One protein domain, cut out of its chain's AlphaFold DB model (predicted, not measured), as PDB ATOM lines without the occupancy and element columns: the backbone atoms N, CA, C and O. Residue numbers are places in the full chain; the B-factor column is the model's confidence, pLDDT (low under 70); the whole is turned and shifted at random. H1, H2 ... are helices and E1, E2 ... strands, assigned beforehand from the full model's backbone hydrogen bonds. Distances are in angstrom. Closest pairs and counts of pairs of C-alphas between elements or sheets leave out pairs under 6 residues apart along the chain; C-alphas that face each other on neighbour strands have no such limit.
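This is residues 595 to 599 and 610 to 802 of the 807 residues of an uncharacterized protein of Aphanomyces invadans (UniProt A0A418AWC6). A long, twisted wall of six antiparallel strands, E3 to E8, is face to face with a smaller three-stranded sheet, E9 to E11, as a sandwich of two unequal sheets, while the small hairpin E1 and E2 crosses the other face of the wall near E3 and E4. The two helices, H1 and H2, sit side by side near the edge strand E3, and short pairings of residues 667 to 668 with E11 and of residues 800 to 801 with E3 tie unnamed stretches to the sheets. The printed part has 198 residues with two named helices and eleven named strands, in the order H1 E1 E2 H2 E3 E4 E5 E6 E7 E8 E9 E10 E11; the class is mixed, helices and strands. The orders across the antiparallel sheets are E3 E4 E5 E6 E7 E8, E9 E10 E11 and E1 E2. The whole is compact, with a radius of gyration of the C-alphas of 16.5 A, and rounded, spanning 45 by 44 by 35 A.

The largest sheet begins with E3, residues 676 to 683, 22.5 A long, its C-alpha 676 at (11.932, -32.939, -31.588). E4, residues 692 to 700, is 26.2 A long; E5, residues 713 to 721, 25.6 A; and E6, residues 724 to 732, 26.3 A. E7, residues 738 to 743, and E8, residues 746 to 750, are 13.9 A and 10.9 A long. In the second sheet E9, residues 758 to 765, spans 23.3 A, E10, residues 768 to 777, 27.6 A, and E11, residues 787 to 794, 23.3 A, ending with C-alpha 794 at (16.404, -56.047, -36.375). E1 is residues 626 to 629 and E2 is residues 635 to 638. H1, residues 611 to 621, begins with C-alpha 611 at (31.271, -36.974, -36.274) and is 14.9 A long; H2, residues 647 to 657, is 15.3 A.

E3 to E8 form a meander, each strand the antiparallel neighbour of the one before, with E3 and E8 as edge strands. N 679 and O 696 of the hairpin E3 and E4 are within hydrogen-bond range at 2.8 A, as are N 716 and O 697 of E4 and E5, 2.8 A, N 719 and O 726 of E5 and E6, 2.8 A, N 729 and O 742 of E6 and E7, 2.8 A, and N 743 and O 746 of E7 and E8, 2.8 A. E9 to E11 form a second meander, with N 759 and O 774 at 2.8 A and N 789 and O 775 at 2.8 A. The three sheets make a stack of sheets, face to face in turn. The strands of the sheet E9 E10 E11 stand at 24 degrees to those of the largest sheet; the closest C-alphas of E7 and E9 are those of Phe 738 and Asp 759, 7.0 A apart. The strands of the hairpin E1 and E2 stand at 63 degrees to those of the largest sheet, and N 627 and O 637 are 3.0 A apart. The closest C-alphas of E1 and E4 are those of Val 629 and Glu 697, 5.8 A apart. H2 only grazes the largest sheet, with its residues 648 to 656; its closest C-alphas to E3 are those of Thr 652 and Leu 677, 6.9 A apart. H1 and H2 touch, Leu 619 and Ala 649 having the closest C-alphas at 5.6 A, at a shallow tilt of 34 degrees, only just short of steep, and run opposite ways. H1 is only just on the largest sheet, with 5 pairs of C-alphas within 10 A, and only grazes it. In H1 and H2 every O i to N i+4 pair is within hydrogen-bond range.

The two C-alphas farthest apart, those of Ser 689 and Ile 706, are 48.8 A apart. Residues 600 to 609 are cut out, and C-alphas 599 and 610 are 13.0 A apart across the cut. The links H2 to E3 and E4 to E5 are long, with 18 and 12 residues. The mean pLDDT of the printed part is 74.8; 71 residues are under 70, among them residues 595 to 599, 610 to 627, 632 to 645 and 702 to 711.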
ATOM      1  N   GLU A 595      19.798 -34.193 -41.002       33.12
ATOM      2  CA  GLU A 595      20.407 -35.089 -42.007       33.12
ATOM      3  C   GLU A 595      21.665 -34.508 -42.688       33.12
ATOM      4  O   GLU A 595      22.554 -35.246 -43.105       33.12
ATOM      5  N   ARG A 596      21.744 -33.179 -42.832       31.84
ATOM      6  CA  ARG A 596      22.827 -32.486 -43.540       31.84
ATOM      7  C   ARG A 596      24.059 -32.231 -42.675       31.84
ATOM      8  O   ARG A 596      25.119 -31.959 -43.228       31.84
ATOM      9  N   ILE A 597      23.938 -32.328 -41.349       36.97
ATOM     10  CA  ILE A 597      25.050 -32.114 -40.405       36.97
ATOM     11  C   ILE A 597      26.066 -33.272 -40.492       36.97
ATOM     12  O   ILE A 597      27.251 -33.069 -40.252       36.97
ATOM     13  N   SER A 598      25.630 -34.456 -40.937       38.84
ATOM     14  CA  SER A 598      26.475 -35.629 -41.216       38.84
ATOM     15  C   SER A 598      26.734 -35.888 -42.713       38.84
ATOM     16  O   SER A 598      27.282 -36.928 -43.060       38.84
ATOM     17  N   GLY A 599      26.302 -34.996 -43.614       31.88
ATOM     18  CA  GLY A 599      26.157 -35.281 -45.053       31.88
ATOM     19  C   GLY A 599      27.121 -34.536 -45.982       31.88
ATOM     20  O   GLY A 599      26.682 -34.040 -47.018       31.88
ATOM     21  N   HIS A 610      35.620 -37.771 -36.235       40.25
ATOM     22  CA  HIS A 610      35.073 -36.526 -35.632       40.25
ATOM     23  C   HIS A 610      33.537 -36.396 -35.446       40.25
ATOM     24  O   HIS A 610      33.093 -35.482 -34.746       40.25
ATOM     25  N   SER A 611      32.703 -37.265 -36.032       49.66
ATOM     26  CA  SER A 611      31.271 -36.974 -36.274       49.66
ATOM     27  C   SER A 611      30.400 -36.733 -35.029       49.66
ATOM     28  O   SER A 611      29.674 -35.742 -34.984       49.66
ATOM     29  N   ALA A 612      30.452 -37.598 -34.011       47.66
ATOM     30  CA  ALA A 612      29.552 -37.511 -32.852       47.66
ATOM     31  C   ALA A 612      29.834 -36.286 -31.958       47.66
ATOM     32  O   ALA A 612      28.908 -35.644 -31.458       47.66
ATOM     33  N   VAL A 613      31.114 -35.932 -31.790       50.12
ATOM     34  CA  VAL A 613      31.526 -34.738 -31.034       50.12
ATOM     35  C   VAL A 613      31.175 -33.471 -31.813       50.12
ATOM     36  O   VAL A 613      30.648 -32.530 -31.223       50.12
ATOM     37  N   GLU A 614      31.393 -33.459 -33.133       53.41
ATOM     38  CA  GLU A 614      31.022 -32.325 -33.987       53.41
ATOM     39  C   GLU A 614      29.500 -32.110 -34.020       53.41
ATOM     40  O   GLU A 614      29.046 -30.973 -33.929       53.41
ATOM     41  N   PHE A 615      28.693 -33.176 -34.049       62.88
ATOM     42  CA  PHE A 615      27.230 -33.086 -33.977       62.88
ATOM     43  C   PHE A 615      26.756 -32.380 -32.696       62.88
ATOM     44  O   PHE A 615      26.008 -31.402 -32.763       62.88
ATOM     45  N   MET A 616      27.242 -32.816 -31.529       62.50
ATOM     46  CA  MET A 616      26.904 -32.183 -30.246       62.50
ATOM     47  C   MET A 616      27.448 -30.750 -30.149       62.50
ATOM     48  O   MET A 616      26.753 -29.853 -29.673       62.50
ATOM     49  N   TYR A 617      28.661 -30.507 -30.651       60.12
ATOM     50  CA  TYR A 617      29.265 -29.176 -30.707       60.12
ATOM     51  C   TYR A 617      28.450 -28.207 -31.578       60.12
ATOM     52  O   TYR A 617      28.218 -27.067 -31.171       60.12
ATOM     53  N   GLN A 618      27.958 -28.654 -32.738       62.31
ATOM     54  CA  GLN A 618      27.093 -27.858 -33.608       62.31
ATOM     55  C   GLN A 618      25.708 -27.626 -32.994       62.31
ATOM     56  O   GLN A 618      25.207 -26.510 -33.106       62.31
ATOM     57  N   LEU A 619      25.124 -28.598 -32.277       65.88
ATOM     58  CA  LEU A 619      23.865 -28.386 -31.546       65.88
ATOM     59  C   LEU A 619      23.979 -27.298 -30.464       65.88
ATOM     60  O   LEU A 619      23.060 -26.496 -30.341       65.88
ATOM     61  N   CYS A 620      25.084 -27.217 -29.716       64.38
ATOM     62  CA  CYS A 620      25.293 -26.129 -28.745       64.38
ATOM     63  C   CYS A 620      25.633 -24.788 -29.427       64.38
ATOM     64  O   CYS A 620      25.207 -23.715 -29.004       64.38
ATOM     65  N   LYS A 621      26.441 -24.821 -30.493       63.12
ATOM     66  CA  LYS A 621      26.990 -23.615 -31.133       63.12
ATOM     67  C   LYS A 621      26.002 -22.924 -32.074       63.12
ATOM     68  O   LYS A 621      25.942 -21.696 -32.104       63.12
ATOM     69  N   ASN A 622      25.265 -23.718 -32.846       61.22
ATOM     70  CA  ASN A 622      24.344 -23.306 -33.902       61.22
ATOM     71  C   ASN A 622      23.052 -24.159 -33.854       61.22
ATOM     72  O   ASN A 622      22.739 -24.834 -34.840       61.22
ATOM     73  N   PRO A 623      22.298 -24.169 -32.735       66.44
ATOM     74  CA  PRO A 623      21.064 -24.948 -32.631       66.44
ATOM     75  C   PRO A 623      20.078 -24.567 -33.750       66.44
ATOM     76  O   PRO A 623      19.828 -23.374 -33.957       66.44
ATOM     77  N   PRO A 624      19.490 -25.538 -34.476       63.88
ATOM     78  CA  PRO A 624      18.438 -25.247 -35.443       63.88
ATOM     79  C   PRO A 624      17.174 -24.770 -34.715       63.88
ATOM     80  O   PRO A 624      16.731 -25.401 -33.762       63.88
ATOM     81  N   SER A 625      16.552 -23.689 -35.190       58.75
ATOM     82  CA  SER A 625      15.295 -23.162 -34.627       58.75
ATOM     83  C   SER A 625      14.051 -23.969 -35.031       58.75
ATOM     84  O   SER A 625      12.975 -23.797 -34.456       58.75
ATOM     85  N   TRP A 626      14.188 -24.874 -36.005       65.19
ATOM     86  CA  TRP A 626      13.152 -25.809 -36.443       65.19
ATOM     87  C   TRP A 626      13.771 -27.160 -36.805       65.19
ATOM     88  O   TRP A 626      14.788 -27.213 -37.494       65.19
ATOM     89  N   VAL A 627      13.119 -28.253 -36.407       65.00
ATOM     90  CA  VAL A 627      13.523 -29.626 -36.762       65.00
ATOM     91  C   VAL A 627      12.353 -30.340 -37.439       65.00
ATOM     92  O   VAL A 627      11.197 -30.170 -37.050       65.00
ATOM     93  N   ALA A 628      12.657 -31.130 -38.468       71.75
ATOM     94  CA  ALA A 628      11.690 -31.921 -39.218       71.75
ATOM     95  C   ALA A 628      11.760 -33.392 -38.797       71.75
ATOM     96  O   ALA A 628      12.790 -34.022 -39.017       71.75
ATOM     97  N   VAL A 629      10.666 -33.954 -38.281       74.50
ATOM     98  CA  VAL A 629      10.578 -35.386 -37.933       74.50
ATOM     99  C   VAL A 629       9.367 -36.053 -38.579       74.50
ATOM    100  O   VAL A 629       8.314 -35.428 -38.756       74.50
ATOM    101  N   GLY A 630       9.512 -37.332 -38.913       71.00
ATOM    102  CA  GLY A 630       8.411 -38.233 -39.244       71.00
ATOM    103  C   GLY A 630       8.213 -38.564 -40.720       71.00
ATOM    104  O   GLY A 630       8.744 -37.914 -41.620       71.00
ATOM    105  N   TYR A 631       7.430 -39.615 -40.960       76.00
ATOM    106  CA  TYR A 631       7.292 -40.276 -42.258       76.00
ATOM    107  C   TYR A 631       5.817 -40.580 -42.594       76.00
ATOM    108  O   TYR A 631       5.032 -40.831 -41.683       76.00
ATOM    109  N   PRO A 632       5.400 -40.584 -43.878       57.16
ATOM    110  CA  PRO A 632       6.136 -40.083 -45.047       57.16
ATOM    111  C   PRO A 632       6.177 -38.546 -45.097       57.16
ATOM    112  O   PRO A 632       7.029 -37.967 -45.761       57.16
ATOM    113  N   ASN A 633       5.275 -37.877 -44.372       66.25
ATOM    114  CA  ASN A 633       5.167 -36.423 -44.329       66.25
ATOM    115  C   ASN A 633       5.879 -35.862 -43.090       66.25
ATOM    116  O   ASN A 633       5.261 -35.724 -42.029       66.25
ATOM    117  N   ARG A 634       7.159 -35.498 -43.242       68.44
ATOM    118  CA  ARG A 634       7.944 -34.795 -42.213       68.44
ATOM    119  C   ARG A 634       7.185 -33.570 -41.689       68.44
ATOM    120  O   ARG A 634       6.844 -32.665 -42.452       68.44
ATOM    121  N   SER A 635       6.937 -33.522 -40.382       66.56
ATOM    122  CA  SER A 635       6.368 -32.356 -39.700       66.56
ATOM    123  C   SER A 635       7.479 -31.511 -39.085       66.56
ATOM    124  O   SER A 635       8.351 -32.034 -38.396       66.56
ATOM    125  N   TRP A 636       7.427 -30.202 -39.327       65.94
ATOM    126  CA  TRP A 636       8.335 -29.227 -38.727       65.94
ATOM    127  C   TRP A 636       7.823 -28.791 -37.355       65.94
ATOM    128  O   TRP A 636       6.664 -28.398 -37.222       65.94
ATOM    129  N   TYR A 637       8.705 -28.831 -36.361       63.44
ATOM    130  CA  TYR A 637       8.452 -28.382 -34.996       63.44
ATOM    131  C   TYR A 637       9.438 -27.271 -34.641       63.44
ATOM    132  O   TYR A 637      10.633 -27.395 -34.921       63.44
ATOM    133  N   LYS A 638       8.931 -26.181 -34.053       68.31
ATOM    134  CA  LYS A 638       9.766 -25.072 -33.588       68.31
ATOM    135  C   LYS A 638      10.511 -25.505 -32.328       68.31
ATOM    136  O   LYS A 638       9.904 -26.043 -31.406       68.31
ATOM    137  N   VAL A 639      11.803 -25.227 -32.279       67.56
ATOM    138  CA  VAL A 639      12.632 -25.443 -31.095       67.56
ATOM    139  C   VAL A 639      12.413 -24.279 -30.110       67.56
ATOM    140  O   VAL A 639      12.260 -23.133 -30.547       67.56
ATOM    141  N   PRO A 640      12.342 -24.523 -28.786       65.94
ATOM    142  CA  PRO A 640      12.172 -23.452 -27.800       65.94
ATOM    143  C   PRO A 640      13.413 -22.544 -27.655       65.94
ATOM    144  O   PRO A 640      14.204 -22.694 -26.730       65.94
ATOM    145  N   ASP A 641      13.562 -21.552 -28.541       59.28
ATOM    146  CA  ASP A 641      14.667 -20.570 -28.501       59.28
ATOM    147  C   ASP A 641      14.678 -19.685 -27.229       59.28
ATOM    148  O   ASP A 641      15.667 -19.012 -26.923       59.28
ATOM    149  N   GLU A 642      13.551 -19.620 -26.516       54.22
ATOM    150  CA  GLU A 642      13.267 -18.650 -25.453       54.22
ATOM    151  C   GLU A 642      13.915 -19.047 -24.117       54.22
ATOM    152  O   GLU A 642      13.282 -19.565 -23.201       54.22
ATOM    153  N   GLY A 643      15.216 -18.765 -24.009       55.56
ATOM    154  CA  GLY A 643      15.981 -18.823 -22.758       55.56
ATOM    155  C   GLY A 643      16.900 -20.036 -22.601       55.56
ATOM    156  O   GLY A 643      17.777 -20.003 -21.741       55.56
ATOM    157  N   ASN A 644      16.774 -21.065 -23.444       65.25
ATOM    158  CA  ASN A 644      17.662 -22.231 -23.436       65.25
ATOM    159  C   ASN A 644      18.073 -22.625 -24.865       65.25
ATOM    160  O   ASN A 644      17.432 -23.449 -25.507       65.25
ATOM    161  N   ARG A 645      19.160 -22.032 -25.374       65.69
ATOM    162  CA  ARG A 645      19.691 -22.363 -26.711       65.69
ATOM    163  C   ARG A 645      20.183 -23.804 -26.814       65.69
ATOM    164  O   ARG A 645      19.961 -24.454 -27.828       65.69
ATOM    165  N   ASP A 646      20.775 -24.312 -25.742       71.75
ATOM    166  CA  ASP A 646      21.353 -25.652 -25.693       71.75
ATOM    167  C   ASP A 646      20.283 -26.740 -25.475       71.75
ATOM    168  O   ASP A 646      20.618 -27.884 -25.180       71.75
ATOM    169  N   ILE A 647      18.983 -26.426 -25.559       77.06
ATOM    170  CA  ILE A 647      17.902 -27.337 -25.150       77.06
ATOM    171  C   ILE A 647      17.902 -28.661 -25.933       77.06
ATOM    172  O   ILE A 647      17.746 -29.718 -25.328       77.06
ATOM    173  N   LEU A 648      18.190 -28.620 -27.241       75.06
ATOM    174  CA  LEU A 648      18.372 -29.820 -28.068       75.06
ATOM    175  C   LEU A 648      19.591 -30.640 -27.642       75.06
ATOM    176  O   LEU A 648      19.524 -31.866 -27.639       75.06
ATOM    177  N   ALA A 649      20.698 -29.984 -27.287       75.31
ATOM    178  CA  ALA A 649      21.916 -30.661 -26.858       75.31
ATOM    179  C   ALA A 649      21.737 -31.303 -25.475       75.31
ATOM    180  O   ALA A 649      22.099 -32.462 -25.297       75.31
ATOM    181  N   ASN A 650      21.119 -30.599 -24.522       80.81
ATOM    182  CA  ASN A 650      20.796 -31.132 -23.196       80.81
ATOM    183  C   ASN A 650      19.874 -32.358 -23.299       80.81
ATOM    184  O   ASN A 650      20.169 -33.399 -22.719       80.81
ATOM    185  N   GLU A 651      18.792 -32.263 -24.075       84.62
ATOM    186  CA  GLU A 651      17.841 -33.362 -24.266       84.62
ATOM    187  C   GLU A 651      18.475 -34.539 -25.040       84.62
ATOM    188  O   GLU A 651      18.343 -35.689 -24.629       84.62
ATOM    189  N   THR A 652      19.261 -34.275 -26.091       82.81
ATOM    190  CA  THR A 652      20.038 -35.317 -26.799       82.81
ATOM    191  C   THR A 652      21.046 -36.002 -25.874       82.81
ATOM    192  O   THR A 652      21.221 -37.216 -25.961       82.81
ATOM    193  N   THR A 653      21.690 -35.253 -24.975       80.25
ATOM    194  CA  THR A 653      22.626 -35.805 -23.983       80.25
ATOM    195  C   THR A 653      21.889 -36.718 -23.010       80.25
ATOM    196  O   THR A 653      22.278 -37.871 -22.871       80.25
ATOM    197  N   LEU A 654      20.767 -36.266 -22.441       85.31
ATOM    198  CA  LEU A 654      19.935 -37.059 -21.530       85.31
ATOM    199  C   LEU A 654      19.455 -38.374 -22.170       85.31
ATOM    200  O   LEU A 654      19.583 -39.435 -21.563       85.31
ATOM    201  N   GLN A 655      18.962 -38.340 -23.414       85.75
ATOM    202  CA  GLN A 655      18.541 -39.562 -24.114       85.75
ATOM    203  C   GLN A 655      19.714 -40.481 -24.503       85.75
ATOM    204  O   GLN A 655      19.474 -41.641 -24.828       85.75
ATOM    205  N   ASN A 656      20.960 -40.002 -24.493       83.56
ATOM    206  CA  ASN A 656      22.153 -40.824 -24.726       83.56
ATOM    207  C   ASN A 656      22.718 -41.392 -23.411       83.56
ATOM    208  O   ASN A 656      23.076 -42.564 -23.362       83.56
ATOM    209  N   GLU A 657      22.753 -40.602 -22.334       82.31
ATOM    210  CA  GLU A 657      23.229 -41.028 -21.008       82.31
ATOM    211  C   GLU A 657      22.403 -42.197 -20.451       82.31
ATOM    212  O   GLU A 657      22.974 -43.156 -19.937       82.31
ATOM    213  N   ILE A 658      21.075 -42.185 -20.641       83.94
ATOM    214  CA  ILE A 658      20.164 -43.258 -20.189       83.94
ATOM    215  C   ILE A 658      20.484 -44.631 -20.823       83.94
ATOM    216  O   ILE A 658      20.169 -45.665 -20.233       83.94
ATOM    217  N   PHE A 659      21.125 -44.671 -22.000       83.56
ATOM    218  CA  PHE A 659      21.453 -45.918 -22.713       83.56
ATOM    219  C   PHE A 659      22.954 -46.154 -22.913       83.56
ATOM    220  O   PHE A 659      23.323 -47.133 -23.566       83.56
ATOM    221  N   ALA A 660      23.819 -45.327 -22.314       77.50
ATOM    222  CA  ALA A 660      25.272 -45.428 -22.451       77.50
ATOM    223  C   ALA A 660      25.795 -46.827 -22.073       77.50
ATOM    224  O   ALA A 660      26.499 -47.454 -22.865       77.50
ATOM    225  N   ASP A 661      25.352 -47.368 -20.933       78.62
ATOM    226  CA  ASP A 661      25.715 -48.713 -20.451       78.62
ATOM    227  C   ASP A 661      25.231 -49.850 -21.372       78.62
ATOM    228  O   ASP A 661      25.767 -50.958 -21.341       78.62
ATOM    229  N   ARG A 662      24.195 -49.597 -22.185       80.00
ATOM    230  CA  ARG A 662      23.589 -50.582 -23.099       80.00
ATOM    231  C   ARG A 662      24.165 -50.498 -24.518       80.00
ATOM    232  O   ARG A 662      24.029 -51.453 -25.278       80.00
ATOM    233  N   ASN A 663      24.796 -49.374 -24.876       82.69
ATOM    234  CA  ASN A 663      25.255 -49.025 -26.227       82.69
ATOM    235  C   ASN A 663      24.178 -49.227 -27.321       82.69
ATOM    236  O   ASN A 663      24.464 -49.697 -28.425       82.69
ATOM    237  N   THR A 664      22.918 -48.892 -27.019       85.44
ATOM    238  CA  THR A 664      21.789 -49.006 -27.956       85.44
ATOM    239  C   THR A 664      21.240 -47.641 -28.360       85.44
ATOM    240  O   THR A 664      21.103 -46.741 -27.534       85.44
ATOM    241  N   LEU A 665      20.836 -47.495 -29.627       87.25
ATOM    242  CA  LEU A 665      20.081 -46.335 -30.117       87.25
ATOM    243  C   LEU A 665      18.603 -46.445 -29.690       87.25
ATOM    244  O   LEU A 665      17.687 -46.594 -30.503       87.25
ATOM    245  N   SER A 666      18.394 -46.438 -28.377       88.88
ATOM    246  CA  SER A 666      17.092 -46.505 -27.714       88.88
ATOM    247  C   SER A 666      16.637 -45.119 -27.259       88.88
ATOM    248  O   SER A 666      17.426 -44.179 -27.172       88.88
ATOM    249  N   SER A 667      15.343 -44.976 -26.986       91.75
ATOM    250  CA  SER A 667      14.710 -43.741 -26.511       91.75
ATOM    251  C   SER A 667      14.045 -43.974 -25.153       91.75
ATOM    252  O   SER A 667      13.668 -45.101 -24.834       91.75
ATOM    253  N   SER A 668      13.889 -42.929 -24.338       89.31
ATOM    254  CA  SER A 668      13.189 -42.979 -23.048       89.31
ATOM    255  C   SER A 668      11.950 -42.074 -23.031       89.31
ATOM    256  O   SER A 668      11.793 -41.182 -23.867       89.31
ATOM    257  N   SER A 669      11.047 -42.262 -22.066       85.62
ATOM    258  CA  SER A 669       9.946 -41.326 -21.799       85.62
ATOM    259  C   SER A 669      10.331 -40.174 -20.868       85.62
ATOM    260  O   SER A 669       9.489 -39.315 -20.580       85.62
ATOM    261  N   GLN A 670      11.580 -40.147 -20.392       81.94
ATOM    262  CA  GLN A 670      12.148 -38.981 -19.720       81.94
ATOM    263  C   GLN A 670      12.322 -37.828 -20.727       81.94
ATOM    264  O   GLN A 670      12.028 -37.983 -21.916       81.94
ATOM    265  N   GLY A 671      12.744 -36.663 -20.240       83.12
ATOM    266  CA  GLY A 671      12.911 -35.476 -21.075       83.12
ATOM    267  C   GLY A 671      11.651 -34.630 -21.260       83.12
ATOM    268  O   GLY A 671      10.560 -34.956 -20.769       83.12
ATOM    269  N   LEU A 672      11.829 -33.505 -21.945       80.94
ATOM    270  CA  LEU A 672      10.843 -32.437 -22.109       80.94
ATOM    271  C   LEU A 672       9.814 -32.723 -23.215       80.94
ATOM    272  O   LEU A 672      10.033 -33.505 -24.139       80.94
ATOM    273  N   GLU A 673       8.655 -32.074 -23.112       82.19
ATOM    274  CA  GLU A 673       7.567 -32.187 -24.089       82.19
ATOM    275  C   GLU A 673       7.720 -31.162 -25.225       82.19
ATOM    276  O   GLU A 673       8.290 -30.087 -25.053       82.19
ATOM    277  N   SER A 674       7.173 -31.489 -26.396       79.25
ATOM    278  CA  SER A 674       7.265 -30.732 -27.656       79.25
ATOM    279  C   SER A 674       8.675 -30.563 -28.239       79.25
ATOM    280  O   SER A 674       8.828 -29.833 -29.217       79.25
ATOM    281  N   ILE A 675       9.696 -31.244 -27.701       80.81
ATOM    282  CA  ILE A 675      11.057 -31.203 -28.251       80.81
ATOM    283  C   ILE A 675      11.247 -32.322 -29.291       80.81
ATOM    284  O   ILE A 675      11.132 -33.499 -28.941       80.81
ATOM    285  N   PRO A 676      11.531 -31.981 -30.563       82.38
ATOM    286  CA  PRO A 676      11.932 -32.939 -31.588       82.38
ATOM    287  C   PRO A 676      13.424 -33.281 -31.457       82.38
ATOM    288  O   PRO A 676      14.252 -32.384 -31.310       82.38
ATOM    289  N   LEU A 677      13.787 -34.556 -31.589       84.62
ATOM    290  CA  LEU A 677      15.184 -35.000 -31.647       84.62
ATOM    291  C   LEU A 677      15.436 -35.830 -32.905       84.62
ATOM    292  O   LEU A 677      14.537 -36.489 -33.430       84.62
ATOM    293  N   VAL A 678      16.689 -35.818 -33.349       83.44
ATOM    294  CA  VAL A 678      17.220 -36.682 -34.406       83.44
ATOM    295  C   VAL A 678      18.572 -37.193 -33.918       83.44
ATOM    296  O   VAL A 678      19.429 -36.394 -33.544       83.44
ATOM    297  N   ARG A 679      18.751 -38.514 -33.864       85.00
ATOM    298  CA  ARG A 679      19.955 -39.185 -33.356       85.00
ATOM    299  C   ARG A 679      20.400 -40.280 -34.322       85.00
ATOM    300  O   ARG A 679      19.583 -40.870 -35.024       85.00
ATOM    301  N   HIS A 680      21.703 -40.544 -34.362       82.62
ATOM    302  CA  HIS A 680      22.324 -41.417 -35.359       82.62
ATOM    303  C   HIS A 680      22.970 -42.648 -34.716       82.62
ATOM    304  O   HIS A 680      23.578 -42.575 -33.645       82.62
ATOM    305  N   GLY A 681      22.863 -43.780 -35.404       84.50
ATOM    306  CA  GLY A 681      23.454 -45.047 -35.000       84.50
ATOM    307  C   GLY A 681      23.592 -46.001 -36.177       84.50
ATOM    308  O   GLY A 681      23.428 -45.611 -37.334       84.50
ATOM    309  N   PHE A 682      23.905 -47.256 -35.880       86.44
ATOM    310  CA  PHE A 682      24.145 -48.275 -36.894       86.44
ATOM    311  C   PHE A 682      23.627 -49.643 -36.456       86.44
ATOM    312  O   PHE A 682      23.602 -49.986 -35.275       86.44
ATOM    313  N   LEU A 683      23.209 -50.436 -37.433       86.75
ATOM    314  CA  LEU A 683      22.804 -51.821 -37.273       86.75
ATOM    315  C   LEU A 683      23.883 -52.714 -37.897       86.75
ATOM    316  O   LEU A 683      24.133 -52.647 -39.099       86.75
ATOM    317  N   THR A 684      24.495 -53.574 -37.085       82.88
ATOM    318  CA  THR A 684      25.421 -54.617 -37.550       82.88
ATOM    319  C   THR A 684      24.703 -55.962 -37.453       82.88
ATOM    320  O   THR A 684      24.589 -56.524 -36.364       82.88
ATOM    321  N   THR A 685      24.175 -56.475 -38.568       69.88
ATOM    322  CA  THR A 685      23.539 -57.805 -38.590       69.88
ATOM    323  C   THR A 685      24.591 -58.903 -38.764       69.88
ATOM    324  O   THR A 685      25.665 -58.678 -39.318       69.88
ATOM    325  N   ALA A 686      24.281 -60.131 -38.342       63.78
ATOM    326  CA  ALA A 686      25.160 -61.279 -38.586       63.78
ATOM    327  C   ALA A 686      25.197 -61.715 -40.070       63.78
ATOM    328  O   ALA A 686      26.093 -62.459 -40.466       63.78
ATOM    329  N   ALA A 687      24.231 -61.272 -40.883       59.34
ATOM    330  CA  ALA A 687      24.101 -61.636 -42.296       59.34
ATOM    331  C   ALA A 687      24.901 -60.718 -43.235       59.34
ATOM    332  O   ALA A 687      25.383 -61.170 -44.274       59.34
ATOM    333  N   THR A 688      25.070 -59.440 -42.877       55.16
ATOM    334  CA  THR A 688      25.877 -58.476 -43.636       55.16
ATOM    335  C   THR A 688      26.925 -57.851 -42.727       55.16
ATOM    336  O   THR A 688      26.581 -57.091 -41.825       55.16
ATOM    337  N   SER A 689      28.208 -58.096 -43.006       60.06
ATOM    338  CA  SER A 689      29.358 -57.482 -42.318       60.06
ATOM    339  C   SER A 689      29.562 -56.007 -42.714       60.06
ATOM    340  O   SER A 689      30.660 -55.588 -43.073       60.06
ATOM    341  N   ILE A 690      28.468 -55.251 -42.739       70.19
ATOM    342  CA  ILE A 690      28.336 -53.871 -43.193       70.19
ATOM    343  C   ILE A 690      27.486 -53.167 -42.136       70.19
ATOM    344  O   ILE A 690      26.396 -53.638 -41.814       70.19
ATOM    345  N   ASN A 691      27.969 -52.044 -41.607       81.50
ATOM    346  CA  ASN A 691      27.183 -51.212 -40.703       81.50
ATOM    347  C   ASN A 691      26.078 -50.511 -41.507       81.50
ATOM    348  O   ASN A 691      26.352 -49.606 -42.292       81.50
ATOM    349  N   VAL A 692      24.831 -50.942 -41.321       83.88
ATOM    350  CA  VAL A 692      23.646 -50.328 -41.933       83.88
ATOM    351  C   VAL A 692      23.310 -49.057 -41.142       83.88
ATOM    352  O   VAL A 692      23.008 -49.166 -39.950       83.88
ATOM    353  N   PRO A 693      23.370 -47.850 -41.733       85.94
ATOM    354  CA  PRO A 693      23.133 -46.618 -40.990       85.94
ATOM    355  C   PRO A 693      21.657 -46.472 -40.599       85.94
ATOM    356  O   PRO A 693      20.748 -46.793 -41.372       85.94
ATOM    357  N   VAL A 694      21.428 -45.960 -39.387       84.50
ATOM    358  CA  VAL A 694      20.094 -45.721 -38.827       84.50
ATOM    359  C   VAL A 694      19.971 -44.288 -38.320       84.50
ATOM    360  O   VAL A 694      20.827 -43.797 -37.581       84.50
ATOM    361  N   VAL A 695      18.857 -43.642 -38.667       85.31
ATOM    362  CA  VAL A 695      18.426 -42.374 -38.067       85.31
ATOM    363  C   VAL A 695      17.209 -42.639 -37.182       85.31
ATOM    364  O   VAL A 695      16.192 -43.131 -37.666       85.31
ATOM    365  N   LEU A 696      17.310 -42.314 -35.895       88.19
ATOM    366  CA  LEU A 696      16.193 -42.283 -34.953       88.19
ATOM    367  C   LEU A 696      15.683 -40.846 -34.845       88.19
ATOM    368  O   LEU A 696      16.384 -39.964 -34.356       88.19
ATOM    369  N   GLU A 697      14.451 -40.621 -35.275       89.19
ATOM    370  CA  GLU A 697      13.726 -39.367 -35.075       89.19
ATOM    371  C   GLU A 697      12.673 -39.566 -33.994       89.19
ATOM    372  O   GLU A 697      11.986 -40.582 -33.997       89.19
ATOM    373  N   GLU A 698      12.501 -38.618 -33.081       91.38
ATOM    374  CA  GLU A 698      11.548 -38.769 -31.979       91.38
ATOM    375  C   GLU A 698      10.940 -37.436 -31.537       91.38
ATOM    376  O   GLU A 698      11.551 -36.377 -31.665       91.38
ATOM    377  N   ILE A 699       9.717 -37.494 -31.006       85.19
ATOM    378  CA  ILE A 699       9.066 -36.367 -30.336       85.19
ATOM    379  C   ILE A 699       8.121 -36.856 -29.237       85.19
ATOM    380  O   ILE A 699       7.321 -37.777 -29.426       85.19
ATOM    381  N   LYS A 700       8.200 -36.209 -28.074       85.06
ATOM    382  CA  LYS A 700       7.253 -36.357 -26.964       85.06
ATOM    383  C   LYS A 700       6.197 -35.257 -27.075       85.06
ATOM    384  O   LYS A 700       6.544 -34.081 -27.100       85.06
ATOM    385  N   HIS A 701       4.925 -35.620 -27.161       80.06
ATOM    386  CA  HIS A 701       3.806 -34.677 -27.257       80.06
ATOM    387  C   HIS A 701       3.279 -34.313 -25.865       80.06
ATOM    388  O   HIS A 701       3.340 -35.150 -24.964       80.06
ATOM    389  N   PRO A 702       2.724 -33.102 -25.673       68.88
ATOM    390  CA  PRO A 702       2.162 -32.710 -24.389       68.88
ATOM    391  C   PRO A 702       0.935 -33.552 -24.022       68.88
ATOM    392  O   PRO A 702       0.051 -33.784 -24.853       68.88
ATOM    393  N   ALA A 703       0.869 -33.996 -22.766       58.16
ATOM    394  CA  ALA A 703      -0.169 -34.900 -22.264       58.16
ATOM    395  C   ALA A 703      -1.571 -34.248 -22.201       58.16
ATOM    396  O   ALA A 703      -2.019 -33.756 -21.165       58.16
ATOM    397  N   ASN A 704      -2.303 -34.260 -23.319       50.28
ATOM    398  CA  ASN A 704      -3.655 -33.703 -23.400       50.28
ATOM    399  C   ASN A 704      -4.726 -34.717 -22.956       50.28
ATOM    400  O   ASN A 704      -5.261 -35.475 -23.766       50.28
ATOM    401  N   ALA A 705      -5.089 -34.676 -21.671       43.19
ATOM    402  CA  ALA A 705      -6.083 -35.562 -21.054       43.19
ATOM    403  C   ALA A 705      -7.495 -35.519 -21.687       43.19
ATOM    404  O   ALA A 705      -8.282 -36.440 -21.484       43.19
ATOM    405  N   ILE A 706      -7.832 -34.477 -22.459       40.53
ATOM    406  CA  ILE A 706      -9.132 -34.351 -23.146       40.53
ATOM    407  C   ILE A 706      -9.116 -35.085 -24.500       40.53
ATOM    408  O   ILE A 706     -10.162 -35.489 -25.008       40.53
ATOM    409  N   LEU A 707      -7.935 -35.283 -25.097       42.31
ATOM    410  CA  LEU A 707      -7.769 -35.832 -26.441       42.31
ATOM    411  C   LEU A 707      -6.967 -37.139 -26.428       42.31
ATOM    412  O   LEU A 707      -5.814 -37.190 -26.855       42.31
ATOM    413  N   LEU A 708      -7.660 -38.236 -26.096       48.09
ATOM    414  CA  LEU A 708      -7.229 -39.641 -26.270       48.09
ATOM    415  C   LEU A 708      -6.905 -40.031 -27.741       48.09
ATOM    416  O   LEU A 708      -6.748 -41.203 -28.079       48.09
ATOM    417  N   THR A 709      -6.852 -39.052 -28.645       42.75
ATOM    418  CA  THR A 709      -6.666 -39.169 -30.093       42.75
ATOM    419  C   THR A 709      -5.262 -38.778 -30.565       42.75
ATOM    420  O   THR A 709      -4.970 -38.935 -31.755       42.75
ATOM    421  N   PHE A 710      -4.379 -38.333 -29.666       50.56
ATOM    422  CA  PHE A 710      -2.970 -38.059 -29.960       50.56
ATOM    423  C   PHE A 710      -2.042 -39.063 -29.255       50.56
ATOM    424  O   PHE A 710      -2.361 -39.531 -28.162       50.56
ATOM    425  N   PRO A 711      -0.921 -39.456 -29.888       52.69
ATOM    426  CA  PRO A 711       0.089 -40.281 -29.237       52.69
ATOM    427  C   PRO A 711       0.878 -39.421 -28.242       52.69
ATOM    428  O   PRO A 711       1.149 -38.258 -28.521       52.69
ATOM    429  N   TRP A 712       1.273 -39.981 -27.100       78.31
ATOM    430  CA  TRP A 712       2.072 -39.263 -26.101       78.31
ATOM    431  C   TRP A 712       3.558 -39.204 -26.479       78.31
ATOM    432  O   TRP A 712       4.214 -38.186 -26.284       78.31
ATOM    433  N   LYS A 713       4.085 -40.257 -27.110       86.50
ATOM    434  CA  LYS A 713       5.398 -40.227 -27.768       86.50
ATOM    435  C   LYS A 713       5.316 -40.890 -29.140       86.50
ATOM    436  O   LYS A 713       4.632 -41.904 -29.300       86.50
ATOM    437  N   GLN A 714       5.992 -40.292 -30.117       88.50
ATOM    438  CA  GLN A 714       6.233 -40.869 -31.438       88.50
ATOM    439  C   GLN A 714       7.726 -40.971 -31.710       88.50
ATOM    440  O   GLN A 714       8.511 -40.147 -31.235       88.50
ATOM    441  N   MET A 715       8.097 -41.959 -32.514       92.12
ATOM    442  CA  MET A 715       9.438 -42.077 -33.071       92.12
ATOM    443  C   MET A 715       9.443 -42.844 -34.385       92.12
ATOM    444  O   MET A 715       8.538 -43.633 -34.648       92.12
ATOM    445  N   TRP A 716      10.475 -42.602 -35.187       92.62
ATOM    446  CA  TRP A 716      10.702 -43.193 -36.496       92.62
ATOM    447  C   TRP A 716      12.158 -43.649 -36.586       92.62
ATOM    448  O   TRP A 716      13.066 -42.818 -36.574       92.62
ATOM    449  N   TRP A 717      12.386 -44.958 -36.698       93.81
ATOM    450  CA  TRP A 717      13.693 -45.497 -37.077       93.81
ATOM    451  C   TRP A 717      13.745 -45.639 -38.596       93.81
ATOM    452  O   TRP A 717      13.052 -46.483 -39.164       93.81
ATOM    453  N   HIS A 718      14.571 -44.826 -39.250       89.25
ATOM    454  CA  HIS A 718      14.879 -44.928 -40.675       89.25
ATOM    455  C   HIS A 718      16.123 -45.807 -40.835       89.25
ATOM    456  O   HIS A 718      17.238 -45.349 -40.592       89.25
ATOM    457  N   VAL A 719      15.935 -47.075 -41.205       89.38
ATOM    458  CA  VAL A 719      17.000 -48.074 -41.391       89.38
ATOM    459  C   VAL A 719      17.339 -48.159 -42.880       89.38
ATOM    460  O   VAL A 719      16.519 -48.609 -43.681       89.38
ATOM    461  N   ALA A 720      18.524 -47.690 -43.271       87.06
ATOM    462  CA  ALA A 720      18.912 -47.535 -44.673       87.06
ATOM    463  C   ALA A 720      19.744 -48.727 -45.182       87.06
ATOM    464  O   ALA A 720      20.965 -48.643 -45.308       87.06
ATOM    465  N   PHE A 721      19.077 -49.851 -45.471       84.81
ATOM    466  CA  PHE A 721      19.716 -51.002 -46.120       84.81
ATOM    467  C   PHE A 721      20.189 -50.642 -47.542       84.81
ATOM    468  O   PHE A 721      19.568 -49.783 -48.174       84.81
ATOM    469  N   PRO A 722      21.222 -51.321 -48.092       77.06
ATOM    470  CA  PRO A 722      21.839 -50.952 -49.373       77.06
ATOM    471  C   PRO A 722      20.868 -50.783 -50.551       77.06
ATOM    472  O   PRO A 722      21.063 -49.894 -51.377       77.06
ATOM    473  N   ASP A 723      19.809 -51.596 -50.611       76.38
ATOM    474  CA  ASP A 723      18.812 -51.537 -51.687       76.38
ATOM    475  C   ASP A 723      17.633 -50.591 -51.386       76.38
ATOM    476  O   ASP A 723      16.993 -50.091 -52.316       76.38
ATOM    477  N   LYS A 724      17.266 -50.414 -50.102       83.88
ATOM    478  CA  LYS A 724      16.020 -49.751 -49.658       83.88
ATOM    479  C   LYS A 724      16.096 -49.250 -48.215       83.88
ATOM    480  O   LYS A 724      16.416 -50.009 -47.304       83.88
ATOM    481  N   THR A 725      15.610 -48.034 -47.976       85.62
ATOM    482  CA  THR A 725      15.269 -47.575 -46.621       85.62
ATOM    483  C   THR A 725      13.947 -48.185 -46.151       85.62
ATOM    484  O   THR A 725      12.958 -48.189 -46.889       85.62
ATOM    485  N   ILE A 726      13.914 -48.663 -44.907       89.19
ATOM    486  CA  ILE A 726      12.705 -49.090 -44.195       89.19
ATOM    487  C   ILE A 726      12.512 -48.162 -42.998       89.19
ATOM    488  O   ILE A 726      13.446 -47.941 -42.231       89.19
ATOM    489  N   VAL A 727      11.311 -47.607 -42.843       90.19
ATOM    490  CA  VAL A 727      10.973 -46.684 -41.756       90.19
ATOM    491  C   VAL A 727       9.943 -47.319 -40.833       90.19
ATOM    492  O   VAL A 727       8.808 -47.569 -41.243       90.19
ATOM    493  N   VAL A 728      10.336 -47.562 -39.584       92.88
ATOM    494  CA  VAL A 728       9.465 -48.103 -38.533       92.88
ATOM    495  C   VAL A 728       8.994 -46.954 -37.646       92.88
ATOM    496  O   VAL A 728       9.806 -46.359 -36.941       92.88
ATOM    497  N   GLU A 729       7.697 -46.636 -37.679       91.88
ATOM    498  CA  GLU A 729       7.067 -45.695 -36.748       91.88
ATOM    499  C   GLU A 729       6.507 -46.425 -35.526       91.88
ATOM    500  O   GLU A 729       5.771 -47.409 -35.654       91.88
ATOM    501  N   LEU A 730       6.769 -45.860 -34.350       90.56
ATOM    502  CA  LEU A 730       6.141 -46.232 -33.092       90.56
ATOM    503  C   LEU A 730       5.258 -45.101 -32.566       90.56
ATOM    504  O   LEU A 730       5.684 -43.947 -32.512       90.56
ATOM    505  N   GLN A 731       4.056 -45.444 -32.104       87.50
ATOM    506  CA  GLN A 731       3.168 -44.536 -31.380       87.50
ATOM    507  C   GLN A 731       2.829 -45.125 -30.005       87.50
ATOM    508  O   GLN A 731       2.187 -46.172 -29.933       87.50
ATOM    509  N   HIS A 732       3.179 -44.438 -28.915       83.38
ATOM    510  CA  HIS A 732       2.745 -44.789 -27.552       83.38
ATOM    511  C   HIS A 732       1.472 -44.003 -27.197       83.38
ATOM    512  O   HIS A 732       1.414 -42.786 -27.391       83.38
ATOM    513  N   GLY A 733       0.430 -44.681 -26.704       73.56
ATOM    514  CA  GLY A 733      -0.746 -44.028 -26.114       73.56
ATOM    515  C   GLY A 733      -0.492 -43.532 -24.684       73.56
ATOM    516  O   GLY A 733       0.480 -43.922 -24.055       73.56
ATOM    517  N   LEU A 734      -1.393 -42.717 -24.130       60.97
ATOM    518  CA  LEU A 734      -1.284 -42.201 -22.749       60.97
ATOM    519  C   LEU A 734      -1.456 -43.288 -21.654       60.97
ATOM    520  O   LEU A 734      -1.321 -43.006 -20.469       60.97
ATOM    521  N   HIS A 735      -1.776 -44.524 -22.049       58.81
ATOM    522  CA  HIS A 735      -2.206 -45.621 -21.177       58.81
ATOM    523  C   HIS A 735      -1.418 -46.929 -21.438       58.81
ATOM    524  O   HIS A 735      -2.009 -47.980 -21.679       58.81
ATOM    525  N   GLY A 736      -0.083 -46.844 -21.428       59.75
ATOM    526  CA  GLY A 736       0.823 -47.967 -21.109       59.75
ATOM    527  C   GLY A 736       1.382 -48.831 -22.250       59.75
ATOM    528  O   GLY A 736       2.338 -49.565 -22.019       59.75
ATOM    529  N   GLY A 737       0.851 -48.751 -23.476       67.38
ATOM    530  CA  GLY A 737       1.281 -49.636 -24.572       67.38
ATOM    531  C   GLY A 737       1.153 -49.052 -25.980       67.38
ATOM    532  O   GLY A 737       0.828 -47.869 -26.167       67.38
ATOM    533  N   PHE A 738       1.405 -49.880 -27.002       72.75
ATOM    534  CA  PHE A 738       1.341 -49.434 -28.396       72.75
ATOM    535  C   PHE A 738      -0.037 -48.861 -28.723       72.75
ATOM    536  O   PHE A 738      -1.064 -49.538 -28.645       72.75
ATOM    537  N   ARG A 739      -0.054 -47.609 -29.183       78.38
ATOM    538  CA  ARG A 739      -1.184 -47.062 -29.928       78.38
ATOM    539  C   ARG A 739      -1.201 -47.648 -31.340       78.38
ATOM    540  O   ARG A 739      -2.255 -48.077 -31.810       78.38
ATOM    541  N   ALA A 740      -0.042 -47.636 -31.996       83.69
ATOM    542  CA  ALA A 740       0.181 -48.215 -33.311       83.69
ATOM    543  C   ALA A 740       1.673 -48.489 -33.554       83.69
ATOM    544  O   ALA A 740       2.534 -47.780 -33.026       83.69
ATOM    545  N   VAL A 741       1.945 -49.471 -34.412       88.69
ATOM    546  CA  VAL A 741       3.248 -49.707 -35.047       88.69
ATOM    547  C   VAL A 741       3.023 -49.653 -36.555       88.69
ATOM    548  O   VAL A 741       2.105 -50.308 -37.059       88.69
ATOM    549  N   LEU A 742       3.817 -48.866 -37.282       89.69
ATOM    550  CA  LEU A 742       3.696 -48.721 -38.733       89.69
ATOM    551  C   LEU A 742       5.035 -48.994 -39.419       89.69
ATOM    552  O   LEU A 742       6.081 -48.577 -38.935       89.69
ATOM    553  N   CYS A 743       4.999 -49.630 -40.586       92.00
ATOM    554  CA  CYS A 743       6.156 -49.824 -41.453       92.00
ATOM    555  C   CYS A 743       5.916 -49.092 -42.777       92.00
ATOM    556  O   CYS A 743       4.913 -49.329 -43.451       92.00
ATOM    557  N   ASN A 744       6.809 -48.168 -43.142       88.69
ATOM    558  CA  ASN A 744       6.674 -47.278 -44.301       88.69
ATOM    559  C   ASN A 744       5.284 -46.604 -44.379       88.69
ATOM    560  O   ASN A 744       4.662 -46.537 -45.437       88.69
ATOM    561  N   GLY A 745       4.764 -46.138 -43.236       82.00
ATOM    562  CA  GLY A 745       3.440 -45.508 -43.119       82.00
ATOM    563  C   GLY A 745       2.240 -46.464 -43.216       82.00
ATOM    564  O   GLY A 745       1.103 -46.023 -43.064       82.00
ATOM    565  N   THR A 746       2.461 -47.764 -43.428       86.19
ATOM    566  CA  THR A 746       1.410 -48.794 -43.397       86.19
ATOM    567  C   THR A 746       1.277 -49.344 -41.981       86.19
ATOM    568  O   THR A 746       2.270 -49.755 -41.388       86.19
ATOM    569  N   VAL A 747       0.063 -49.365 -41.425       87.25
ATOM    570  CA  VAL A 747      -0.191 -49.890 -40.071       87.25
ATOM    571  C   VAL A 747       0.058 -51.401 -40.035       87.25
ATOM    572  O   VAL A 747      -0.595 -52.143 -40.763       87.25
ATOM    573  N   MET A 748       0.985 -51.840 -39.179       86.56
ATOM    574  CA  MET A 748       1.259 -53.256 -38.892       86.56
ATOM    575  C   MET A 748       0.448 -53.724 -37.675       86.56
ATOM    576  O   MET A 748      -0.206 -54.762 -37.722       86.56
ATOM    577  N   ALA A 749       0.417 -52.906 -36.617       82.12
ATOM    578  CA  ALA A 749      -0.369 -53.138 -35.406       82.12
ATOM    579  C   ALA A 749      -1.087 -51.861 -34.951       82.12
ATOM    580  O   ALA A 749      -0.583 -50.753 -35.137       82.12
ATOM    581  N   GLN A 750      -2.252 -52.016 -34.315       77.69
ATOM    582  CA  GLN A 750      -3.023 -50.925 -33.718       77.69
ATOM    583  C   GLN A 750      -3.736 -51.408 -32.445       77.69
ATOM    584  O   GLN A 750      -4.229 -52.533 -32.393       77.69
ATOM    585  N   SER A 751      -3.759 -50.551 -31.425       67.00
ATOM    586  CA  SER A 751      -4.026 -50.905 -30.024       67.00
ATOM    587  C   SER A 751      -5.331 -51.651 -29.732       67.00
ATOM    588  O   SER A 751      -6.398 -51.312 -30.255       67.00
ATOM    589  N   ARG A 752      -5.262 -52.557 -28.750       52.66
ATOM    590  CA  ARG A 752      -6.385 -52.966 -27.897       52.66
ATOM    591  C   ARG A 752      -5.911 -52.962 -26.437       52.66
ATOM    592  O   ARG A 752      -4.990 -53.693 -26.119       52.66
ATOM    593  N   LEU A 753      -6.559 -52.126 -25.620       50.28
ATOM    594  CA  LEU A 753      -6.492 -51.967 -24.153       50.28
ATOM    595  C   LEU A 753      -5.177 -52.296 -23.391       50.28
ATOM    596  O   LEU A 753      -4.804 -53.453 -23.264       50.28
ATOM    597  N   LEU A 754      -4.611 -51.256 -22.758       50.25
ATOM    598  CA  LEU A 754      -3.955 -51.239 -21.431       50.25
ATOM    599  C   LEU A 754      -3.196 -52.501 -20.962       50.25
ATOM    600  O   LEU A 754      -3.802 -53.446 -20.458       50.25
ATOM    601  N   TRP A 755      -1.863 -52.406 -20.958       50.97
ATOM    602  CA  TRP A 755      -0.967 -53.228 -20.136       50.97
ATOM    603  C   TRP A 755       0.048 -52.317 -19.438       50.97
ATOM    604  O   TRP A 755       0.822 -51.633 -20.103       50.97
ATOM    605  N   ASP A 756       0.068 -52.307 -18.103       54.84
ATOM    606  CA  ASP A 756       0.902 -51.380 -17.310       54.84
ATOM    607  C   ASP A 756       2.395 -51.783 -17.238       54.84
ATOM    608  O   ASP A 756       3.188 -51.143 -16.550       54.84
ATOM    609  N   SER A 757       2.789 -52.856 -17.930       59.03
ATOM    610  CA  SER A 757       4.149 -53.419 -17.958       59.03
ATOM    611  C   SER A 757       4.989 -53.008 -19.174       59.03
ATOM    612  O   SER A 757       6.203 -53.223 -19.177       59.03
ATOM    613  N   GLY A 758       4.361 -52.459 -20.217       69.75
ATOM    614  CA  GLY A 758       4.929 -52.424 -21.567       69.75
ATOM    615  C   GLY A 758       4.527 -53.638 -22.421       69.75
ATOM    616  O   GLY A 758       3.801 -54.521 -21.959       69.75
ATOM    617  N   ASP A 759       4.975 -53.636 -23.679       79.12
ATOM    618  CA  ASP A 759       4.505 -54.476 -24.792       79.12
ATOM    619  C   ASP A 759       5.615 -54.626 -25.866       79.12
ATOM    620  O   ASP A 759       6.483 -53.757 -26.000       79.12
ATOM    621  N   SER A 760       5.601 -55.702 -26.660       86.56
ATOM    622  CA  SER A 760       6.581 -55.968 -27.731       86.56
ATOM    623  C   SER A 760       5.912 -56.537 -28.982       86.56
ATOM    624  O   SER A 760       5.213 -57.545 -28.900       86.56
ATOM    625  N   TYR A 761       6.159 -55.930 -30.145       89.81
ATOM    626  CA  TYR A 761       5.545 -56.325 -31.412       89.81
ATOM    627  C   TYR A 761       6.594 -56.663 -32.478       89.81
ATOM    628  O   TYR A 761       7.402 -55.818 -32.874       89.81
ATOM    629  N   GLU A 762       6.537 -57.903 -32.965       92.62
ATOM    630  CA  GLU A 762       7.421 -58.453 -33.991       92.62
ATOM    631  C   GLU A 762       6.703 -58.586 -35.343       92.62
ATOM    632  O   GLU A 762       5.573 -59.073 -35.422       92.62
ATOM    633  N   PHE A 763       7.362 -58.161 -36.423       92.75
ATOM    634  CA  PHE A 763       6.865 -58.281 -37.793       92.75
ATOM    635  C   PHE A 763       8.006 -58.443 -38.805       92.75
ATOM    636  O   PHE A 763       9.090 -57.883 -38.660       92.75
ATOM    637  N   THR A 764       7.752 -59.181 -39.884       92.88
ATOM    638  CA  THR A 764       8.714 -59.374 -40.981       92.88
ATOM    639  C   THR A 764       8.374 -58.486 -42.173       92.88
ATOM    640  O   THR A 764       7.220 -58.434 -42.600       92.88
ATOM    641  N   THR A 765       9.357 -57.805 -42.764       88.25
ATOM    642  CA  THR A 765       9.177 -56.989 -43.976       88.25
ATOM    643  C   THR A 765      10.440 -57.000 -44.833       88.25
ATOM    644  O   THR A 765      11.546 -56.829 -44.334       88.25
ATOM    645  N   LEU A 766      10.269 -57.193 -46.148       84.25
ATOM    646  CA  LEU A 766      11.349 -57.194 -47.153       84.25
ATOM    647  C   LEU A 766      12.503 -58.189 -46.885       84.25
ATOM    648  O   LEU A 766      13.576 -58.037 -47.454       84.25
ATOM    649  N   GLY A 767      12.262 -59.232 -46.084       84.75
ATOM    650  CA  GLY A 767      13.260 -60.242 -45.707       84.75
ATOM    651  C   GLY A 767      13.908 -60.016 -44.337       84.75
ATOM    652  O   GLY A 767      14.550 -60.932 -43.837       84.75
ATOM    653  N   HIS A 768      13.679 -58.856 -43.717       89.12
ATOM    654  CA  HIS A 768      14.165 -58.514 -42.380       89.12
ATOM    655  C   HIS A 768      13.063 -58.672 -41.325       89.12
ATOM    656  O   HIS A 768      11.876 -58.474 -41.610       89.12
ATOM    657  N   THR A 769      13.457 -59.014 -40.101       92.81
ATOM    658  CA  THR A 769      12.572 -59.211 -38.944       92.81
ATOM    659  C   THR A 769      12.757 -58.063 -37.962       92.81
ATOM    660  O   THR A 769      13.857 -57.855 -37.462       92.81
ATOM    661  N   PHE A 770      11.692 -57.315 -37.684       93.94
ATOM    662  CA  PHE A 770      11.698 -56.142 -36.813       93.94
ATOM    663  C   PHE A 770      10.911 -56.443 -35.541       93.94
ATOM    664  O   PHE A 770       9.733 -56.775 -35.622       93.94
ATOM    665  N   ASN A 771      11.530 -56.270 -34.375       93.69
ATOM    666  CA  ASN A 771      10.849 -56.303 -33.082       93.69
ATOM    667  C   ASN A 771      10.971 -54.927 -32.418       93.69
ATOM    668  O   ASN A 771      12.066 -54.510 -32.033       93.69
ATOM    669  N   ALA A 772       9.846 -54.221 -32.317       92.44
ATOM    670  CA  ALA A 772       9.744 -52.955 -31.605       92.44
ATOM    671  C   ALA A 772       9.178 -53.200 -30.202       92.44
ATOM    672  O   ALA A 772       8.166 -53.882 -30.055       92.44
ATOM    673  N   THR A 773       9.804 -52.633 -29.171       89.81
ATOM    674  CA  THR A 773       9.446 -52.871 -27.763       89.81
ATOM    675  C   THR A 773       9.252 -51.558 -27.003       89.81
ATOM    676  O   THR A 773      10.045 -50.626 -27.144       89.81
ATOM    677  N   ILE A 774       8.204 -51.508 -26.175       87.88
ATOM    678  CA  ILE A 774       8.008 -50.554 -25.076       87.88
ATOM    679  C   ILE A 774       8.196 -51.335 -23.775       87.88
ATOM    680  O   ILE A 774       7.448 -52.275 -23.533       87.88
ATOM    681  N   ALA A 775       9.130 -50.945 -22.910       85.81
ATOM    682  CA  ALA A 775       9.317 -51.591 -21.605       85.81
ATOM    683  C   ALA A 775       9.310 -50.559 -20.474       85.81
ATOM    684  O   ALA A 775       9.964 -49.521 -20.585       85.81
ATOM    685  N   LEU A 776       8.587 -50.836 -19.384       83.75
ATOM    686  CA  LEU A 776       8.650 -50.020 -18.172       83.75
ATOM    687  C   LEU A 776       9.930 -50.348 -17.385       83.75
ATOM    688  O   LEU A 776      10.090 -51.453 -16.873       83.75
ATOM    689  N   GLU A 777      10.836 -49.377 -17.279       80.12
ATOM    690  CA  GLU A 777      12.001 -49.435 -16.396       80.12
ATOM    691  C   GLU A 777      11.650 -48.918 -14.997       80.12
ATOM    692  O   GLU A 777      10.911 -47.941 -14.835       80.12
ATOM    693  N   GLY A 778      12.255 -49.545 -13.986       71.00
ATOM    694  CA  GLY A 778      11.982 -49.285 -12.574       71.00
ATOM    695  C   GLY A 778      10.858 -50.165 -12.020       71.00
ATOM    696  O   GLY A 778       9.844 -50.409 -12.664       71.00
ATOM    697  N   ALA A 779      11.033 -50.661 -10.794       62.38
ATOM    698  CA  ALA A 779      10.036 -51.515 -10.154       62.38
ATOM    699  C   ALA A 779       8.878 -50.698  -9.557       62.38
ATOM    700  O   ALA A 779       9.082 -49.623  -8.981       62.38
ATOM    701  N   PHE A 780       7.666 -51.254  -9.606       54.06
ATOM    702  CA  PHE A 780       6.573 -50.822  -8.734       54.06
ATOM    703  C   PHE A 780       7.031 -50.881  -7.266       54.06
ATOM    704  O   PHE A 780       7.719 -51.816  -6.861       54.06
ATOM    705  N   PHE A 781       6.677 -49.853  -6.489       55.22
ATOM    706  CA  PHE A 781       7.091 -49.649  -5.088       55.22
ATOM    707  C   PHE A 781       8.589 -49.359  -4.840       55.22
ATOM    708  O   PHE A 781       9.001 -49.270  -3.685       55.22
ATOM    709  N   SER A 782       9.402 -49.143  -5.883       62.00
ATOM    710  CA  SER A 782      10.759 -48.592  -5.730       62.00
ATOM    711  C   SER A 782      10.747 -47.064  -5.586       62.00
ATOM    712  O   SER A 782       9.863 -46.389  -6.107       62.00
ATOM    713  N   SER A 783      11.769 -46.506  -4.929       59.75
ATOM    714  CA  SER A 783      12.055 -45.062  -4.934       59.75
ATOM    715  C   SER A 783      12.835 -44.597  -6.173       59.75
ATOM    716  O   SER A 783      13.147 -43.414  -6.288       59.75
ATOM    717  N   ALA A 784      13.206 -45.514  -7.072       63.72
ATOM    718  CA  ALA A 784      13.831 -45.185  -8.349       63.72
ATOM    719  C   ALA A 784      12.801 -44.615  -9.339       63.72
ATOM    720  O   ALA A 784      11.664 -45.084  -9.400       63.72
ATOM    721  N   THR A 785      13.213 -43.634 -10.144       70.62
ATOM    722  CA  THR A 785      12.379 -43.043 -11.200       70.62
ATOM    723  C   THR A 785      11.902 -44.114 -12.177       70.62
ATOM    724  O   THR A 785      12.721 -44.760 -12.826       70.62
ATOM    725  N   GLN A 786      10.585 -44.267 -12.314       77.62
ATOM    726  CA  GLN A 786       9.975 -45.118 -13.335       77.62
ATOM    727  C   GLN A 786       9.880 -44.371 -14.668       77.62
ATOM    728  O   GLN A 786       9.539 -43.186 -14.700       77.62
ATOM    729  N   TYR A 787      10.177 -45.051 -15.773       83.94
ATOM    730  CA  TYR A 787      10.073 -44.487 -17.120       83.94
ATOM    731  C   TYR A 787       9.943 -45.590 -18.167       83.94
ATOM    732  O   TYR A 787      10.462 -46.686 -17.996       83.94
ATOM    733  N   TYR A 788       9.284 -45.297 -19.284       86.12
ATOM    734  CA  TYR A 788       9.254 -46.219 -20.413       86.12
ATOM    735  C   TYR A 788      10.526 -46.078 -21.244       86.12
ATOM    736  O   TYR A 788      11.012 -44.968 -21.475       86.12
ATOM    737  N   THR A 789      11.031 -47.199 -21.736       89.81
ATOM    738  CA  THR A 789      12.060 -47.271 -22.772       89.81
ATOM    739  C   THR A 789      11.461 -47.780 -24.070       89.81
ATOM    740  O   THR A 789      10.450 -48.482 -24.072       89.81
ATOM    741  N   TYR A 790      12.084 -47.386 -25.174       92.12
ATOM    742  CA  TYR A 790      11.664 -47.702 -26.527       92.12
ATOM    743  C   TYR A 790      12.875 -48.202 -27.308       92.12
ATOM    744  O   TYR A 790      13.893 -47.506 -27.408       92.12
ATOM    745  N   SER A 791      12.773 -49.401 -27.869       92.88
ATOM    746  CA  SER A 791      13.852 -50.036 -28.622       92.88
ATOM    747  C   SER A 791      13.328 -50.713 -29.885       92.88
ATOM    748  O   SER A 791      12.157 -51.085 -29.982       92.88
ATOM    749  N   LEU A 792      14.225 -50.857 -30.861       93.75
ATOM    750  CA  LEU A 792      14.004 -51.617 -32.082       93.75
ATOM    751  C   LEU A 792      15.183 -52.575 -32.273       93.75
ATOM    752  O   LEU A 792      16.348 -52.166 -32.267       93.75
ATOM    753  N   VAL A 793      14.858 -53.853 -32.425       93.62
ATOM    754  CA  VAL A 793      15.777 -54.945 -32.752       93.62
ATOM    755  C   VAL A 793      15.475 -55.393 -34.178       93.62
ATOM    756  O   VAL A 793      14.308 -55.481 -34.566       93.62
ATOM    757  N   VAL A 794      16.518 -55.662 -34.964       92.12
ATOM    758  CA  VAL A 794      16.404 -56.047 -36.375       92.12
ATOM    759  C   VAL A 794      17.253 -57.288 -36.629       92.12
ATOM    760  O   VAL A 794      18.444 -57.297 -36.330       92.12
ATOM    761  N   ASP A 795      16.636 -58.357 -37.133       90.44
ATOM    762  CA  ASP A 795      17.252 -59.681 -37.336       90.44
ATOM    763  C   ASP A 795      17.960 -60.228 -36.075       90.44
ATOM    764  O   ASP A 795      19.016 -60.856 -36.140       90.44
ATOM    765  N   GLY A 796      17.390 -59.939 -34.900       86.94
ATOM    766  CA  GLY A 796      17.956 -60.284 -33.589       86.94
ATOM    767  C   GLY A 796      19.101 -59.379 -33.111       86.94
ATOM    768  O   GLY A 796      19.533 -59.510 -31.968       86.94
ATOM    769  N   ALA A 797      19.576 -58.436 -33.931       88.81
ATOM    770  CA  ALA A 797      20.608 -57.470 -33.561       88.81
ATOM    771  C   ALA A 797      19.988 -56.143 -33.066       88.81
ATOM    772  O   ALA A 797      19.128 -55.570 -33.744       88.81
ATOM    773  N   PRO A 798      20.401 -55.607 -31.901       90.69
ATOM    774  CA  PRO A 798      19.993 -54.275 -31.473       90.69
ATOM    775  C   PRO A 798      20.710 -53.203 -32.303       90.69
ATOM    776  O   PRO A 798      21.888 -53.341 -32.639       90.69
ATOM    777  N   ILE A 799      20.017 -52.101 -32.587       89.12
ATOM    778  CA  ILE A 799      20.624 -50.930 -33.228       89.12
ATOM    779  C   ILE A 799      21.559 -50.263 -32.213       89.12
ATOM    780  O   ILE A 799      21.130 -49.901 -31.115       89.12
ATOM    781  N   ARG A 800      22.834 -50.096 -32.572       86.31
ATOM    782  CA  ARG A 800      23.865 -49.490 -31.724       86.31
ATOM    783  C   ARG A 800      23.890 -47.977 -31.864       86.31
ATOM    784  O   ARG A 800      23.579 -47.433 -32.925       86.31
ATOM    785  N   GLN A 801      24.282 -47.295 -30.794       77.81
ATOM    786  CA  GLN A 801      24.549 -45.860 -30.842       77.81
ATOM    787  C   GLN A 801      25.852 -45.604 -31.618       77.81
ATOM    788  O   GLN A 801      26.794 -46.387 -31.524       77.81
ATOM    789  N   SER A 802      25.937 -44.507 -32.379       66.81
ATOM    790  CA  SER A 802      27.193 -44.129 -33.041       66.81
ATOM    791  C   SER A 802      28.220 -43.644 -32.010       66.81
ATOM    792  O   SER A 802      28.245 -42.457 -31.679       66.81
TER     793      SER A 802